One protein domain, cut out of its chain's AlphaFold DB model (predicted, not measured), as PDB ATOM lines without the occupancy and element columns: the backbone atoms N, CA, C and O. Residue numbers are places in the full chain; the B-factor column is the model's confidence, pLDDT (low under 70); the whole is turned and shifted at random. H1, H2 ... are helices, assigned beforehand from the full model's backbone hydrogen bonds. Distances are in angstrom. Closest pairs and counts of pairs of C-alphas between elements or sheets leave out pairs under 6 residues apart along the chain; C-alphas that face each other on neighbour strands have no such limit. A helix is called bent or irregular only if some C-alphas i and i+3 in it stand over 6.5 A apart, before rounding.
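What this domain is: This is residues 2 to 61 of the 198 residues of the protein "Putative anti-sigma-YlaC factor YlaD" of Granulicella mallensis (UniProt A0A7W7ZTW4). A long bent helix, H3, makes the long axis; short helices H1 and H2 gather at its first arm, and residues 46 to 61 stick out. The 60 printed residues include three named helices, H1 to H3 in order: all helix, only just loose, close to extended, radius of gyration of the C-alphas 15.4 A, spans 56 by 18 by 17 A.

How they stand to each other: Start at H1, residues 9 to 17; H2, residues 22 to 30, is close but not clearly touching, C-alphas 11 and 24 closest at 7.1 A. H3, residues 32 to 61, assigned as one helix by hydrogen bonds, is bent, C-alphas 41 and 44 being 6.6 A apart; see arms H3a, 32 to 41, and H3b, 44 to 61. H1 touches H3a, C-alphas 12 and 38 closest at 6.4 A, at a steep tilt of 61 degrees. H2 and H3a only just touch, with 3 pairs of C-alphas within 8 A, only at the corner, C-alphas 28 and 35 closest at 5.7 A. H3b is apart from H1 and H2. In H1, H2, H3a and H3b every O i to N i+4 pair is within hydrogen-bond range.

Where its parts are: Find C-alpha 9 at (-10.622, -4.524, -110.684), where H1 begins its 12.4 A; H2 spans 13.0 A, H3a 14.4 A, and H3b runs 26.0 A to C-alpha 61 at (-28.725, 26.377, -92.553).

The domain as a whole: C-alphas 2 and 61, the farthest apart, are 57.0 A apart. The printed part has no cut, both links are tight, and residue 2 alone has pLDDT under 70.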
ATOM      1  N   ASN A   2       9.316 -13.833-107.960       48.59
ATOM      2  CA  ASN A   2       7.986 -14.345-108.291       48.59
ATOM      3  C   ASN A   2       7.002 -13.175-108.273       48.59
ATOM      4  O   ASN A   2       6.695 -12.644-107.208       48.59
ATOM      5  N   SER A   3       6.548 -12.762-109.451       76.06
ATOM      6  CA  SER A   3       5.492 -11.766-109.607       76.06
ATOM      7  C   SER A   3       4.174 -12.380-109.143       76.06
ATOM      8  O   SER A   3       3.485 -13.044-109.913       76.06
ATOM      9  N   THR A   4       3.837 -12.216-107.864       84.69
ATOM     10  CA  THR A   4       2.485 -12.520-107.383       84.69
ATOM     11  C   THR A   4       1.475 -11.696-108.181       84.69
ATOM     12  O   THR A   4       1.685 -10.488-108.321       84.69
ATOM     13  N   PRO A   5       0.394 -12.309-108.693       94.75
ATOM     14  CA  PRO A   5      -0.620 -11.588-109.451       94.75
ATOM     15  C   PRO A   5      -1.252 -10.483-108.594       94.75
ATOM     16  O   PRO A   5      -1.502 -10.678-107.403       94.75
ATOM     17  N   HIS A   6      -1.473  -9.312-109.195       97.38
ATOM     18  CA  HIS A   6      -2.150  -8.180-108.557       97.38
ATOM     19  C   HIS A   6      -3.661  -8.410-108.463       97.38
ATOM     20  O   HIS A   6      -4.216  -9.236-109.185       97.38
ATOM     21  N   LEU A   7      -4.324  -7.636-107.598       97.75
ATOM     22  CA  LEU A   7      -5.780  -7.649-107.484       97.75
ATOM     23  C   LEU A   7      -6.433  -7.232-108.805       97.75
ATOM     24  O   LEU A   7      -6.026  -6.257-109.454       97.75
ATOM     25  N   SER A   8      -7.481  -7.966-109.159       97.88
ATOM     26  CA  SER A   8      -8.402  -7.604-110.225       97.88
ATOM     27  C   SER A   8      -9.196  -6.346-109.863       97.88
ATOM     28  O   SER A   8      -9.283  -5.934-108.706       97.88
ATOM     29  N   GLU A   9      -9.801  -5.724-110.870       97.69
ATOM     30  CA  GLU A   9     -10.622  -4.524-110.684       97.69
ATOM     31  C   GLU A   9     -11.834  -4.784-109.777       97.69
ATOM     32  O   GLU A   9     -12.046  -4.049-108.820       97.69
ATOM     33  N   ARG A  10     -12.518  -5.923-109.952       97.62
ATOM     34  CA  ARG A  10     -13.633  -6.340-109.081       97.62
ATOM     35  C   ARG A  10     -13.226  -6.496-107.613       97.62
ATOM     36  O   ARG A  10     -14.006  -6.198-106.712       97.62
ATOM     37  N   GLU A  11     -12.012  -6.979-107.354       98.12
ATOM     38  CA  GLU A  11     -11.495  -7.093-105.987       98.12
ATOM     39  C   GLU A  11     -11.180  -5.715-105.398       98.12
ATOM     40  O   GLU A  11     -11.474  -5.478-104.227       98.12
ATOM     41  N   ILE A  12     -10.650  -4.784-106.198       98.06
ATOM     42  CA  ILE A  12     -10.464  -3.385-105.787       98.06
ATOM     43  C   ILE A  12     -11.817  -2.740-105.463       98.06
ATOM     44  O   ILE A  12     -11.943  -2.124-104.405       98.06
ATOM     45  N   ASP A  13     -12.845  -2.953-106.281       97.88
ATOM     46  CA  ASP A  13     -14.197  -2.444-106.020       97.88
ATOM     47  C   ASP A  13     -14.766  -2.984-104.704       97.88
ATOM     48  O   ASP A  13     -15.305  -2.223-103.899       97.88
ATOM     49  N   SER A  14     -14.565  -4.275-104.410       97.75
ATOM     50  CA  SER A  14     -14.991  -4.867-103.131       97.75
ATOM     51  C   SER A  14     -14.341  -4.183-101.917       97.75
ATOM     52  O   SER A  14     -14.982  -3.994-100.879       97.75
ATOM     53  N   VAL A  15     -13.086  -3.737-102.060       98.12
ATOM     54  CA  VAL A  15     -12.359  -2.974-101.034       98.12
ATOM     55  C   VAL A  15     -12.916  -1.556-100.904       98.12
ATOM     56  O   VAL A  15     -12.993  -1.035 -99.790       98.12
ATOM     57  N   LEU A  16     -13.295  -0.916-102.015       97.94
ATOM     58  CA  LEU A  16     -13.860   0.437-102.024       97.94
ATOM     59  C   LEU A  16     -15.277   0.484-101.433       97.94
ATOM     60  O   LEU A  16     -15.602   1.446-100.740       97.94
ATOM     61  N   ILE A  17     -16.077  -0.565-101.639       97.12
ATOM     62  CA  ILE A  17     -17.434  -0.711-101.082       97.12
ATOM     63  C   ILE A  17     -17.401  -1.118 -99.593       97.12
ATOM     64  O   ILE A  17     -18.396  -0.989 -98.884       97.12
ATOM     65  N   GLY A  18     -16.243  -1.554 -99.080       96.44
ATOM     66  CA  GLY A  18     -16.054  -1.890 -97.664       96.44
ATOM     67  C   GLY A  18     -16.379  -3.342 -97.303       96.44
ATOM     68  O   GLY A  18     -16.544  -3.646 -96.125       96.44
ATOM     69  N   ALA A  19     -16.426  -4.244 -98.288       96.19
ATOM     70  CA  ALA A  19     -16.663  -5.676 -98.091       96.19
ATOM     71  C   ALA A  19     -15.516  -6.559 -98.644       96.19
ATOM     72  O   ALA A  19     -15.774  -7.473 -99.432       96.19
ATOM     73  N   PRO A  20     -14.237  -6.318 -98.282       96.31
ATOM     74  CA  PRO A  20     -13.135  -7.115 -98.803       96.31
ATOM     75  C   PRO A  20     -13.099  -8.513 -98.175       96.31
ATOM     76  O   PRO A  20     -13.209  -8.677 -96.960       96.31
ATOM     77  N   ALA A  21     -12.844  -9.534 -98.993       97.06
ATOM     78  CA  ALA A  21     -12.527 -10.868 -98.490       97.06
ATOM     79  C   ALA A  21     -11.205 -10.869 -97.689       97.06
ATOM     80  O   ALA A  21     -10.304 -10.055 -97.927       97.06
ATOM     81  N   ALA A  22     -11.041 -11.827 -96.769       96.38
ATOM     82  CA  ALA A  22      -9.844 -11.930 -95.924       96.38
ATOM     83  C   ALA A  22      -8.538 -12.030 -96.742       96.38
ATOM     84  O   ALA A  22      -7.548 -11.374 -96.415       96.38
ATOM     85  N   GLY A  23      -8.557 -12.776 -97.855       97.00
ATOM     86  CA  GLY A  23      -7.410 -12.900 -98.763       97.00
ATOM     87  C   GLY A  23      -7.011 -11.581 -99.436       97.00
ATOM     88  O   GLY A  23      -5.824 -11.295 -99.569       97.00
ATOM     89  N   ILE A  24      -7.985 -10.731 -99.774       97.81
ATOM     90  CA  ILE A  24      -7.738  -9.413-100.380       97.81
ATOM     91  C   ILE A  24      -7.052  -8.492 -99.367       97.81
ATOM     92  O   ILE A  24      -6.078  -7.811 -99.688       97.81
ATOM     93  N   THR A  25      -7.506  -8.522 -98.113       97.69
ATOM     94  CA  THR A  25      -6.899  -7.736 -97.029       97.69
ATOM     95  C   THR A  25      -5.454  -8.170 -96.761       97.69
ATOM     96  O   THR A  25      -4.569  -7.323 -96.626       97.69
ATOM     97  N   ALA A  26      -5.186  -9.481 -96.759       97.31
ATOM     98  CA  ALA A  26      -3.831 -10.019 -96.639       97.31
ATOM     99  C   ALA A  26      -2.937  -9.624 -97.829       97.31
ATOM    100  O   ALA A  26      -1.776  -9.273 -97.641       97.31
ATOM    101  N   HIS A  27      -3.473  -9.605 -99.051       97.38
ATOM    102  CA  HIS A  27      -2.727  -9.140-100.220       97.38
ATOM    103  C   HIS A  27      -2.375  -7.647-100.115       97.38
ATOM    104  O   HIS A  27      -1.241  -7.256-100.389       97.38
ATOM    105  N   LEU A  28      -3.313  -6.798 -99.679       97.38
ATOM    106  CA  LEU A  28      -3.071  -5.360 -99.513       97.38
ATOM    107  C   LEU A  28      -2.014  -5.051 -98.444       97.38
ATOM    108  O   LEU A  28      -1.302  -4.054 -98.566       97.38
ATOM    109  N   SER A  29      -1.841  -5.890 -97.420       97.56
ATOM    110  CA  SER A  29      -0.751  -5.694 -96.452       97.56
ATOM    111  C   SER A  29       0.631  -6.010 -97.048       97.56
ATOM    112  O   SER A  29       1.627  -5.418 -96.630       97.56
ATOM    113  N   GLN A  30       0.693  -6.835 -98.096       97.00
ATOM    114  CA  GLN A  30       1.941  -7.304 -98.707       97.00
ATOM    115  C   GLN A  30       2.293  -6.593-100.027       97.00
ATOM    116  O   GLN A  30       3.470  -6.435-100.341       97.00
ATOM    117  N   CYS A  31       1.307  -6.112-100.792       97.25
ATOM    118  CA  CYS A  31       1.521  -5.537-102.122       97.25
ATOM    119  C   CYS A  31       1.380  -4.005-102.145       97.25
ATOM    120  O   CYS A  31       0.277  -3.461-102.058       97.25
ATOM    121  N   GLY A  32       2.497  -3.293-102.339       96.81
ATOM    122  CA  GLY A  32       2.515  -1.825-102.428       96.81
ATOM    123  C   GLY A  32       1.743  -1.257-103.624       96.81
ATOM    124  O   GLY A  32       1.007  -0.286-103.463       96.81
ATOM    125  N   HIS A  33       1.843  -1.892-104.796       97.12
ATOM    126  CA  HIS A  33       1.162  -1.438-106.015       97.12
ATOM    127  C   HIS A  33      -0.370  -1.468-105.874       97.12
ATOM    128  O   HIS A  33      -1.047  -0.490-106.182       97.12
ATOM    129  N   CYS A  34      -0.927  -2.555-105.326       98.06
ATOM    130  CA  CYS A  34      -2.370  -2.656-105.087       98.06
ATOM    131  C   CYS A  34      -2.858  -1.631-104.053       98.06
ATOM    132  O   CYS A  34      -3.920  -1.040-104.243       98.06
ATOM    133  N   ARG A  35      -2.077  -1.356-102.995       98.44
ATOM    134  CA  ARG A  35      -2.404  -0.280-102.041       98.44
ATOM    135  C   ARG A  35      -2.468   1.083-102.714       98.44
ATOM    136  O   ARG A  35      -3.386   1.845-102.429       98.44
ATOM    137  N   GLN A  36      -1.508   1.376-103.586       98.56
ATOM    138  CA  GLN A  36      -1.473   2.634-104.317       98.56
ATOM    139  C   GLN A  36      -2.708   2.790-105.212       98.56
ATOM    140  O   GLN A  36      -3.389   3.804-105.110       98.56
ATOM    141  N   ARG A  37      -3.070   1.761-105.991       98.19
ATOM    142  CA  ARG A  37      -4.285   1.781-106.830       98.19
ATOM    143  C   ARG A  37      -5.558   2.028-106.014       98.19
ATOM    144  O   ARG A  37      -6.385   2.850-106.395       98.19
ATOM    145  N   VAL A  38      -5.705   1.363-104.864       98.50
ATOM    146  CA  VAL A  38      -6.846   1.592-103.954       98.50
ATOM    147  C   VAL A  38      -6.833   3.019-103.395       98.50
ATOM    148  O   VAL A  38      -7.887   3.643-103.283       98.50
ATOM    149  N   ALA A  39      -5.663   3.554-103.037       98.50
ATOM    150  CA  ALA A  39      -5.538   4.916-102.527       98.50
ATOM    151  C   ALA A  39      -5.921   5.961-103.586       98.50
ATOM    152  O   ALA A  39      -6.700   6.863-103.285       98.50
ATOM    153  N   GLU A  40      -5.442   5.803-104.821       98.06
ATOM    154  CA  GLU A  40      -5.787   6.659-105.962       98.06
ATOM    155  C   GLU A  40      -7.297   6.638-106.236       98.06
ATOM    156  O   GLU A  40      -7.919   7.696-106.341       98.06
ATOM    157  N   ALA A  41      -7.922   5.456-106.227       97.88
ATOM    158  CA  ALA A  41      -9.365   5.315-106.423       97.88
ATOM    159  C   ALA A  41     -10.215   5.946-105.297       97.88
ATOM    160  O   ALA A  41     -11.342   6.384-105.529       97.88
ATOM    161  N   ARG A  42      -9.685   6.066-104.070       98.31
ATOM    162  CA  ARG A  42     -10.380   6.719-102.937       98.31
ATOM    163  C   ARG A  42     -10.385   8.246-103.003       98.31
ATOM    164  O   ARG A  42     -11.213   8.877-102.335       98.31
ATOM    165  N   VAL A  43      -9.490   8.857-103.781       97.69
ATOM    166  CA  VAL A  43      -9.399  10.321-103.916       97.69
ATOM    167  C   VAL A  43     -10.709  10.942-104.430       97.69
ATOM    168  O   VAL A  43     -11.240  11.820-103.740       97.69
ATOM    169  N   PRO A  44     -11.283  10.522-105.578       96.31
ATOM    170  CA  PRO A  44     -12.529  11.108-106.081       96.31
ATOM    171  C   PRO A  44     -13.724  10.872-105.145       96.31
ATOM    172  O   PRO A  44     -14.505  11.796-104.928       96.31
ATOM    173  N   ILE A  45     -13.824   9.693-104.516       97.12
ATOM    174  CA  ILE A  45     -14.894   9.365-103.556       97.12
ATOM    175  C   ILE A  45     -14.870  10.338-102.370       97.12
ATOM    176  O   ILE A  45     -15.902  10.863-101.951       97.12
ATOM    177  N   THR A  46     -13.674  10.623-101.852       95.81
ATOM    178  CA  THR A  46     -13.486  11.552-100.732       95.81
ATOM    179  C   THR A  46     -13.881  12.980-101.112       95.81
ATOM    180  O   THR A  46     -14.552  13.659-100.336       95.81
ATOM    181  N   ARG A  47     -13.514  13.429-102.321       94.88
ATOM    182  CA  ARG A  47     -13.888  14.755-102.839       94.88
ATOM    183  C   ARG A  47     -15.398  14.890-103.006       94.88
ATOM    184  O   ARG A  47     -15.962  15.872-102.536       94.88
ATOM    185  N   PHE A  48     -16.046  13.897-103.613       97.56
ATOM    186  CA  PHE A  48     -17.500  13.880-103.763       97.56
ATOM    187  C   PHE A  48     -18.196  13.965-102.400       97.56
ATOM    188  O   PHE A  48     -19.020  14.849-102.188       97.56
ATOM    189  N   LYS A  49     -17.778  13.134-101.435       97.38
ATOM    190  CA  LYS A  49     -18.311  13.166-100.066       97.38
ATOM    191  C   LYS A  49     -18.178  14.549 -99.419       97.38
ATOM    192  O   LYS A  49     -19.123  15.004 -98.781       97.38
ATOM    193  N   ALA A  50     -17.032  15.214 -99.578       96.31
ATOM    194  CA  ALA A  50     -16.813  16.553 -99.037       96.31
ATOM    195  C   ALA A  50     -17.768  17.592 -99.652       96.31
ATOM    196  O   ALA A  50     -18.341  18.404 -98.925       96.31
ATOM    197  N   VAL A  51     -17.988  17.533-100.970       96.56
ATOM    198  CA  VAL A  51     -18.931  18.419-101.670       96.56
ATOM    199  C   VAL A  51     -20.367  18.166-101.212       96.56
ATOM    200  O   VAL A  51     -21.057  19.117-100.853       96.56
ATOM    201  N   THR A  52     -20.811  16.907-101.159       95.88
ATOM    202  CA  THR A  52     -22.170  16.557-100.709       95.88
ATOM    203  C   THR A  52     -22.419  17.001 -99.273       95.88
ATOM    204  O   THR A  52     -23.484  17.535 -98.967       95.88
ATOM    205  N   LEU A  53     -21.430  16.826 -98.394       96.56
ATOM    206  CA  LEU A  53     -21.533  17.245 -97.003       96.56
ATOM    207  C   LEU A  53     -21.626  18.775 -96.901       96.56
ATOM    208  O   LEU A  53     -22.573  19.271 -96.296       96.56
ATOM    209  N   SER A  54     -20.753  19.521 -97.586       92.50
ATOM    210  CA  SER A  54     -20.814  20.991 -97.609       92.50
ATOM    211  C   SER A  54     -22.134  21.519 -98.185       92.50
ATOM    212  O   SER A  54     -22.708  22.472 -97.656       92.50
ATOM    213  N   TRP A  55     -22.652  20.886 -99.240       94.12
ATOM    214  CA  TRP A  55     -23.963  21.217 -99.795       94.12
ATOM    215  C   TRP A  55     -25.082  20.974 -98.773       94.12
ATOM    216  O   TRP A  55     -25.912  21.856 -98.552       94.12
ATOM    217  N   SER A  56     -25.061  19.827 -98.084       93.81
ATOM    218  CA  SER A  56     -26.064  19.491 -97.068       93.81
ATOM    219  C   SER A  56     -26.042  20.445 -95.870       93.81
ATOM    220  O   SER A  56     -27.101  20.808 -95.357       93.81
ATOM    221  N   GLU A  57     -24.863  20.918 -95.457       91.62
ATOM    222  CA  GLU A  57     -24.711  21.892 -94.373       91.62
ATOM    223  C   GLU A  57     -25.309  23.250 -94.753       91.62
ATOM    224  O   GLU A  57     -26.061  23.838 -93.974       91.62
ATOM    225  N   ARG A  58     -25.051  23.722 -95.981       90.31
ATOM    226  CA  ARG A  58     -25.625  24.978 -96.492       90.31
ATOM    227  C   ARG A  58     -27.143  24.900 -96.612       90.31
ATOM    228  O   ARG A  58     -27.837  25.809 -96.164       90.31
ATOM    229  N   GLN A  59     -27.660  23.800 -97.156       88.00
ATOM    230  CA  GLN A  59     -29.100  23.580 -97.287       88.00
ATOM    231  C   GLN A  59     -29.783  23.558 -95.908       88.00
ATOM    232  O   GLN A  59     -30.819  24.195 -95.706       88.00
ATOM    233  N   SER A  60     -29.164  22.887 -94.933       80.38
ATOM    234  CA  SER A  60     -29.676  22.786 -93.561       80.38
ATOM    235  C   SER A  60     -29.698  24.132 -92.834       80.38
ATOM    236  O   SER A  60     -30.600  24.370 -92.035       80.38
ATOM    237  N   ALA A  61     -28.761  25.035 -93.136       75.00
ATOM    238  CA  ALA A  61     -28.725  26.377 -92.553       75.00
ATOM    239  C   ALA A  61     -29.855  27.293 -93.062       75.00
ATOM    240  O   ALA A  61     -30.263  28.216 -92.362       75.00
TER     241      ALA A  61